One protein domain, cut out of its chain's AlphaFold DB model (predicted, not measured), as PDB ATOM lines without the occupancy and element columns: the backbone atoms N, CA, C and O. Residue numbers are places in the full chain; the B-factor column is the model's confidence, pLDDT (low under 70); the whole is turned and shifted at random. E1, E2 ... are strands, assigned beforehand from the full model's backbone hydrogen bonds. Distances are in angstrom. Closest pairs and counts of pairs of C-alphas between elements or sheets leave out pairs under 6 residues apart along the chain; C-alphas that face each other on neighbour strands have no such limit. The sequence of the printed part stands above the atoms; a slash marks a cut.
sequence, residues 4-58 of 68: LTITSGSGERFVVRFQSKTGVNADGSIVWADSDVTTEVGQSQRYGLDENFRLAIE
ATOM      1  N   LEU A   4     189.359 176.817 231.785       69.88
ATOM      2  CA  LEU A   4     189.657 176.330 233.133       69.88
ATOM      3  C   LEU A   4     188.867 177.155 234.150       69.88
ATOM      4  O   LEU A   4     188.923 178.386 234.138       69.88
ATOM      5  N   THR A   5     188.158 176.480 235.053       70.56
ATOM      6  CA  THR A   5     187.575 177.113 236.241       70.56
ATOM      7  C   THR A   5     188.552 176.966 237.396       70.56
ATOM      8  O   THR A   5     188.849 175.849 237.823       70.56
ATOM      9  N   ILE A   6     189.051 178.090 237.901       74.56
ATOM     10  CA  ILE A   6     189.979 178.125 239.031       74.56
ATOM     11  C   ILE A   6     189.207 178.574 240.267       74.56
ATOM     12  O   ILE A   6     188.532 179.602 240.247       74.56
ATOM     13  N   THR A   7     189.322 177.801 241.345       75.06
ATOM     14  CA  THR A   7     188.868 178.211 242.677       75.06
ATOM     15  C   THR A   7     190.047 178.855 243.398       75.06
ATOM     16  O   THR A   7     191.078 178.208 243.595       75.06
ATOM     17  N   SER A   8     189.920 180.126 243.767       76.75
ATOM     18  CA  SER A   8     190.944 180.844 244.525       76.75
ATOM     19  C   SER A   8     191.012 180.359 245.979       76.75
ATOM     20  O   SER A   8     190.107 179.689 246.481       76.75
ATOM     21  N   GLY A   9     192.057 180.767 246.707       74.75
ATOM     22  CA  GLY A   9     192.141 180.535 248.155       74.75
ATOM     23  C   GLY A   9     191.015 181.199 248.964       74.75
ATOM     24  O   GLY A   9     190.750 180.771 250.083       74.75
ATOM     25  N   SER A  10     190.325 182.202 248.401       81.12
ATOM     26  CA  SER A  10     189.132 182.821 248.996       81.12
ATOM     27  C   SER A  10     187.824 182.097 248.643       81.12
ATOM     28  O   SER A  10     186.764 182.500 249.112       81.12
ATOM     29  N   GLY A  11     187.876 181.031 247.833       74.25
ATOM     30  CA  GLY A  11     186.707 180.261 247.394       74.25
ATOM     31  C   GLY A  11     185.960 180.860 246.199       74.25
ATOM     32  O   GLY A  11     185.011 180.252 245.705       74.25
ATOM     33  N   GLU A  12     186.394 182.020 245.705       78.19
ATOM     34  CA  GLU A  12     185.857 182.633 244.492       78.19
ATOM     35  C   GLU A  12     186.245 181.807 243.264       78.19
ATOM     36  O   GLU A  12     187.373 181.317 243.146       78.19
ATOM     37  N   ARG A  13     185.296 181.650 242.340       77.12
ATOM     38  CA  ARG A  13     185.526 180.968 241.070       77.12
ATOM     39  C   ARG A  13     185.670 181.993 239.968       77.12
ATOM     40  O   ARG A  13     184.797 182.837 239.798       77.12
ATOM     41  N   PHE A  14     186.721 181.848 239.180       75.31
ATOM     42  CA  PHE A  14     186.906 182.626 237.967       75.31
ATOM     43  C   PHE A  14     187.290 181.714 236.812       75.31
ATOM     44  O   PHE A  14     187.797 180.600 236.986       75.31
ATOM     45  N   VAL A  15     186.991 182.199 235.616       78.81
ATOM     46  CA  VAL A  15     187.284 181.504 234.375       78.81
ATOM     47  C   VAL A  15     188.555 182.097 233.789       78.81
ATOM     48  O   VAL A  15     188.742 183.314 233.784       78.81
ATOM     49  N   VAL A  16     189.443 181.236 233.304       79.94
ATOM     50  CA  VAL A  16     190.614 181.664 232.540       79.94
ATOM     51  C   VAL A  16     190.615 181.041 231.154       79.94
ATOM     52  O   VAL A  16     190.218 179.887 230.963       79.94
ATOM     53  N   ARG A  17     191.128 181.814 230.200       81.44
ATOM     54  CA  ARG A  17     191.442 181.379 228.843       81.44
ATOM     55  C   ARG A  17     192.927 181.086 228.729       81.44
ATOM     56  O   ARG A  17     193.762 181.831 229.250       81.44
ATOM     57  N   PHE A  18     193.247 180.013 228.022       81.31
ATOM     58  CA  PHE A  18     194.618 179.685 227.671       81.31
ATOM     59  C   PHE A  18     195.027 180.447 226.407       81.31
ATOM     60  O   PHE A  18     194.360 180.356 225.375       81.31
ATOM     61  N   GLN A  19     196.118 181.207 226.492       83.00
ATOM     62  CA  GLN A  19     196.638 181.996 225.380       83.00
ATOM     63  C   GLN A  19     198.086 181.631 225.084       83.00
ATOM     64  O   GLN A  19     198.891 181.463 226.001       83.00
ATOM     65  N   SER A  20     198.426 181.580 223.798       84.00
ATOM     66  CA  SER A  20     199.796 181.408 223.320       84.00
ATOM     67  C   SER A  20     200.306 182.682 222.659       84.00
ATOM     68  O   SER A  20     199.543 183.433 222.043       84.00
ATOM     69  N   LYS A  21     201.612 182.911 222.757       87.56
ATOM     70  CA  LYS A  21     202.312 183.962 222.023       87.56
ATOM     71  C   LYS A  21     202.301 183.633 220.532       87.56
ATOM     72  O   LYS A  21     202.801 182.589 220.126       87.56
ATOM     73  N   THR A  22     201.751 184.522 219.712       87.62
ATOM     74  CA  THR A  22     201.687 184.342 218.249       87.62
ATOM     75  C   THR A  22     202.619 185.277 217.492       87.62
ATOM     76  O   THR A  22     202.868 185.071 216.307       87.62
ATOM     77  N   GLY A  23     203.164 186.292 218.164       90.44
ATOM     78  CA  GLY A  23     204.085 187.234 217.548       90.44
ATOM     79  C   GLY A  23     204.511 188.356 218.482       90.44
ATOM     80  O   GLY A  23     204.209 188.363 219.678       90.44
ATOM     81  N   VAL A  24     205.234 189.312 217.908       93.31
ATOM     82  CA  VAL A  24     205.659 190.548 218.562       93.31
ATOM     83  C   VAL A  24     205.352 191.695 217.601       93.31
ATOM     84  O   VAL A  24     205.675 191.611 216.417       93.31
ATOM     85  N   ASN A  25     204.688 192.732 218.097       92.06
ATOM     86  CA  ASN A  25     204.396 193.951 217.351       92.06
ATOM     87  C   ASN A  25     205.680 194.755 217.092       92.06
ATOM     88  O   ASN A  25     206.711 194.544 217.731       92.06
ATOM     89  N   ALA A  26     205.611 195.730 216.182       93.19
ATOM     90  CA  ALA A  26     206.751 196.594 215.855       93.19
ATOM     91  C   ALA A  26     207.265 197.425 217.052       93.19
ATOM     92  O   ALA A  26     208.425 197.827 217.063       93.19
ATOM     93  N   ASP A  27     206.421 197.657 218.060       93.50
ATOM     94  CA  ASP A  27     206.762 198.348 219.310       93.50
ATOM     95  C   ASP A  27     207.372 197.423 220.386       93.50
ATOM     96  O   ASP A  27     207.679 197.875 221.488       93.50
ATOM     97  N   GLY A  28     207.547 196.132 220.087       90.50
ATOM     98  CA  GLY A  28     208.066 195.129 221.017       90.50
ATOM     99  C   GLY A  28     207.011 194.481 221.920       90.50
ATOM    100  O   GLY A  28     207.346 193.579 222.689       90.50
ATOM    101  N   SER A  29     205.738 194.883 221.835       90.44
ATOM    102  CA  SER A  29     204.664 194.255 222.609       90.44
ATOM    103  C   SER A  29     204.323 192.857 222.080       90.44
ATOM    104  O   SER A  29     204.357 192.590 220.880       90.44
ATOM    105  N   ILE A  30     204.004 191.927 222.983       90.38
ATOM    106  CA  ILE A  30     203.688 190.542 222.618       90.38
ATOM    107  C   ILE A  30     202.238 190.440 222.138       90.38
ATOM    108  O   ILE A  30     201.317 190.881 222.829       90.38
ATOM    109  N   VAL A  31     202.036 189.783 220.995       90.94
ATOM    110  CA  VAL A  31     200.710 189.417 220.490       90.94
ATOM    111  C   VAL A  31     200.314 188.061 221.065       90.94
ATOM    112  O   VAL A  31     201.050 187.078 220.941       90.94
ATOM    113  N   TRP A  32     199.141 188.020 221.690       88.81
ATOM    114  CA  TRP A  32     198.569 186.830 222.314       88.81
ATOM    115  C   TRP A  32     197.278 186.448 221.604       88.81
ATOM    116  O   TRP A  32     196.461 187.321 221.312       88.81
ATOM    117  N   ALA A  33     197.071 185.154 221.376       87.00
ATOM    118  CA  ALA A  33     195.819 184.627 220.847       87.00
ATOM    119  C   ALA A  33     195.307 183.482 221.719       87.00
ATOM    120  O   ALA A  33     196.100 182.743 222.309       87.00
ATOM    121  N   ASP A  34     193.982 183.344 221.777       84.25
ATOM    122  CA  ASP A  34     193.340 182.177 222.373       84.25
ATOM    123  C   ASP A  34     193.784 180.934 221.598       84.25
ATOM    124  O   ASP A  34     193.830 180.941 220.366       84.25
ATOM    125  N   SER A  35     194.180 179.895 222.330       72.69
ATOM    126  CA  SER A  35     194.826 178.731 221.738       72.69
ATOM    127  C   SER A  35     194.037 177.462 222.017       72.69
ATOM    128  O   SER A  35     193.679 177.153 223.158       72.69
ATOM    129  N   ASP A  36     193.798 176.704 220.951       68.19
ATOM    130  CA  ASP A  36     193.300 175.344 221.037       68.19
ATOM    131  C   ASP A  36     194.489 174.400 221.204       68.19
ATOM    132  O   ASP A  36     195.262 174.174 220.271       68.19
ATOM    133  N   VAL A  37     194.633 173.820 222.397       62.25
ATOM    134  CA  VAL A  37     195.648 172.790 222.654       62.25
ATOM    135  C   VAL A  37     195.223 171.503 221.939       62.25
ATOM    136  O   VAL A  37     194.507 170.671 222.488       62.25
ATOM    137  N   THR A  38     195.606 171.382 220.670       60.00
ATOM    138  CA  THR A  38     195.287 170.235 219.795       60.00
ATOM    139  C   THR A  38     196.416 169.205 219.737       60.00
ATOM    140  O   THR A  38     196.189 168.054 219.372       60.00
ATOM    141  N   THR A  39     197.614 169.600 220.163       53.38
ATOM    142  CA  THR A  39     198.799 168.760 220.352       53.38
ATOM    143  C   THR A  39     199.530 169.220 221.611       53.38
ATOM    144  O   THR A  39     199.404 170.378 222.007       53.38
ATOM    145  N   GLU A  40     200.306 168.341 222.245       53.72
ATOM    146  CA  GLU A  40     201.198 168.739 223.340       53.72
ATOM    147  C   GLU A  40     202.199 169.786 222.818       53.72
ATOM    148  O   GLU A  40     202.992 169.507 221.923       53.72
ATOM    149  N   VAL A  41     202.121 171.014 223.337       56.88
ATOM    150  CA  VAL A  41     202.972 172.148 222.923       56.88
ATOM    151  C   VAL A  41     204.177 172.362 223.848       56.88
ATOM    152  O   VAL A  41     204.959 173.285 223.641       56.88
ATOM    153  N   GLY A  42     204.341 171.511 224.863       56.81
ATOM    154  CA  GLY A  42     205.429 171.568 225.834       56.81
ATOM    155  C   GLY A  42     205.214 170.589 226.987       56.81
ATOM    156  O   GLY A  42     204.127 170.038 227.145       56.81
ATOM    157  N   GLN A  43     206.242 170.391 227.813       54.03
ATOM    158  CA  GLN A  43     206.143 169.535 228.997       54.03
ATOM    159  C   GLN A  43     205.690 170.320 230.229       54.03
ATOM    160  O   GLN A  43     206.174 171.422 230.488       54.03
ATOM    161  N   SER A  44     204.804 169.716 231.028       51.78
ATOM    162  CA  SER A  44     204.391 170.245 232.331       51.78
ATOM    163  C   SER A  44     205.611 170.399 233.243       51.78
ATOM    164  O   SER A  44     206.133 169.418 233.774       51.78
ATOM    165  N   GLN A  45     206.070 171.631 233.448       54.31
ATOM    166  CA  GLN A  45     207.192 171.900 234.340       54.31
ATOM    167  C   GLN A  45     206.734 171.844 235.800       54.31
ATOM    168  O   GLN A  45     205.667 172.339 236.155       54.31
ATOM    169  N   ARG A  46     207.563 171.248 236.669       45.72
ATOM    170  CA  ARG A  46     207.294 171.173 238.116       45.72
ATOM    171  C   ARG A  46     207.240 172.565 238.757       45.72
ATOM    172  O   ARG A  46     206.480 172.757 239.697       45.72
ATOM    173  N   TYR A  47     208.033 173.499 238.223       46.03
ATOM    174  CA  TYR A  47     208.037 174.934 238.508       46.03
ATOM    175  C   TYR A  47     208.604 175.667 237.287       46.03
ATOM    176  O   TYR A  47     209.684 175.307 236.825       46.03
ATOM    177  N   GLY A  48     207.898 176.675 236.775       47.81
ATOM    178  CA  GLY A  48     208.359 177.489 235.649       47.81
ATOM    179  C   GLY A  48     207.235 178.337 235.061       47.81
ATOM    180  O   GLY A  48     206.087 177.899 235.012       47.81
ATOM    181  N   LEU A  49     207.567 179.557 234.638       55.47
ATOM    182  CA  LEU A  49     206.732 180.345 233.737       55.47
ATOM    183  C   LEU A  49     207.234 180.050 232.325       55.47
ATOM    184  O   LEU A  49     208.387 180.341 232.015       55.47
ATOM    185  N   ASP A  50     206.402 179.434 231.490       67.88
ATOM    186  CA  ASP A  50     206.702 179.343 230.065       67.88
ATOM    187  C   ASP A  50     206.356 180.692 229.423       67.88
ATOM    188  O   ASP A  50     205.195 181.096 229.408       67.88
ATOM    189  N   GLU A  51     207.358 181.408 228.911       74.69
ATOM    190  CA  GLU A  51     207.178 182.732 228.295       74.69
ATOM    191  C   GLU A  51     206.316 182.704 227.017       74.69
ATOM    192  O   GLU A  51     205.945 183.757 226.489       74.69
ATOM    193  N   ASN A  52     205.984 181.512 226.510       76.88
ATOM    194  CA  ASN A  52     205.154 181.321 225.327       76.88
ATOM    195  C   ASN A  52     203.666 181.159 225.652       76.88
ATOM    196  O   ASN A  52     202.848 181.248 224.731       76.88
ATOM    197  N   PHE A  53     203.292 180.962 226.923       79.12
ATOM    198  CA  PHE A  53     201.905 180.722 227.326       79.12
ATOM    199  C   PHE A  53     201.495 181.553 228.537       79.12
ATOM    200  O   PHE A  53     202.283 181.837 229.436       79.12
ATOM    201  N   ARG A  54     200.214 181.912 228.596       81.00
ATOM    202  CA  ARG A  54     199.628 182.545 229.779       81.00
ATOM    203  C   ARG A  54     198.174 182.146 229.975       81.00
ATOM    204  O   ARG A  54     197.473 181.791 229.029       81.00
ATOM    205  N   LEU A  55     197.717 182.290 231.214       80.44
ATOM    206  CA  LEU A  55     196.303 182.248 231.565       80.44
ATOM    207  C   LEU A  55     195.787 183.684 231.656       80.44
ATOM    208  O   LEU A  55     196.307 184.484 232.432       80.44
ATOM    209  N   ALA A  56     194.780 184.016 230.855       80.81
ATOM    210  CA  ALA A  56     194.104 185.305 230.906       80.81
ATOM    211  C   ALA A  56     192.763 185.139 231.622       80.81
ATOM    212  O   ALA A  56     191.953 184.315 231.204       80.81
ATOM    213  N   ILE A  57     192.523 185.918 232.681       81.38
ATOM    214  CA  ILE A  57     191.215 185.947 233.347       81.38
ATOM    215  C   ILE A  57     190.181 186.419 232.326       81.38
ATOM    216  O   ILE A  57     190.317 187.486 231.723       81.38
ATOM    217  N   GLU A  58     189.173 185.590 232.093       76.38
ATOM    218  CA  GLU A  58     187.992 185.996 231.354       76.38
ATOM    219  C   GLU A  58     187.215 186.935 232.268       76.38
ATOM    220  O   GLU A  58     186.905 186.566 233.401       76.38
TER     221      GLU A  58
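What this domain is: This is residues 4 to 58 of the 68 residues of an uncharacterized protein of Bradyrhizobium manausense (UniProt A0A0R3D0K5). One long, bent strand, E2, runs through a loose, strongly twisted sheet, with the short strands E1 and E3 folded back beside its two end parts on one side and E4 along its middle part on the other. A long loop of residues 35 to 52 swings away from this sheet before E4, and its residues 43 to 49 stick out free. The printed part has 55 residues with no named helix and four named strands, E1, E2, E3 and E4 in chain order; the sheet is branched and its neighbour pairs are antiparallel. The class is all strand, though just 26 of the 55 residues are in named elements, under half. The whole is loose, with a radius of gyration of the C-alphas of 13.4 A, and elongated, spanning 41 by 25 by 22 A.

How they stand to each other: E1, residues 4 to 7, and E2, residues 13 to 24, form a hairpin, antiparallel at 132 degrees between directions. C-alphas 7 and 13, which face each other, are 4.6 A apart, and N 6 and O 14 are within hydrogen-bond range at 3.0 A. E2 bends by 54 degrees at residue 21. E2 and E3, residues 30 to 34, form a second hairpin, antiparallel at 129 degrees; C-alphas 24 and 30 face each other at 4.5 A, and N 22 and O 31 are 2.9 A apart. E1, E2 and E3 make a meander, each strand the antiparallel neighbour of the one before. E4, residues 53 to 57, is antiparallel to E2 at 139 degrees; C-alphas 16 and 57 face each other at 4.4 A, and N 17 and O 56 are 2.8 A apart. The pairing is staggered: E1 is beside residues 13 to 16 of E2 and E3 beside 18 to 24, both on one side, while E4 is beside 16 to 20 on the other side. E1, E3 and E4 are edge strands; E1 is apart from E3 and from E4, and E3 is apart from E4.

Where its parts are: E1 begins at C-alpha 4, (189.657, 176.330, 233.133), and is 9.8 A long. E2, 31.7 A long, ends at C-alpha 24, (205.659, 190.548, 218.562). E3 and E4 are each 13.3 A long, and E4 ends at C-alpha 57, (191.215, 185.947, 233.347).

The domain as a whole: The two C-alphas farthest apart, those of Gly 11 and Ala 26, are 40.8 A apart. The printed part has no cut. The links E1 to E2 and E2 to E3 are tight; the link E3 to E4, 18 residues, is long. The mean pLDDT of the printed part is 74.8, and residue 4 and residues 36 to 50 are under 70.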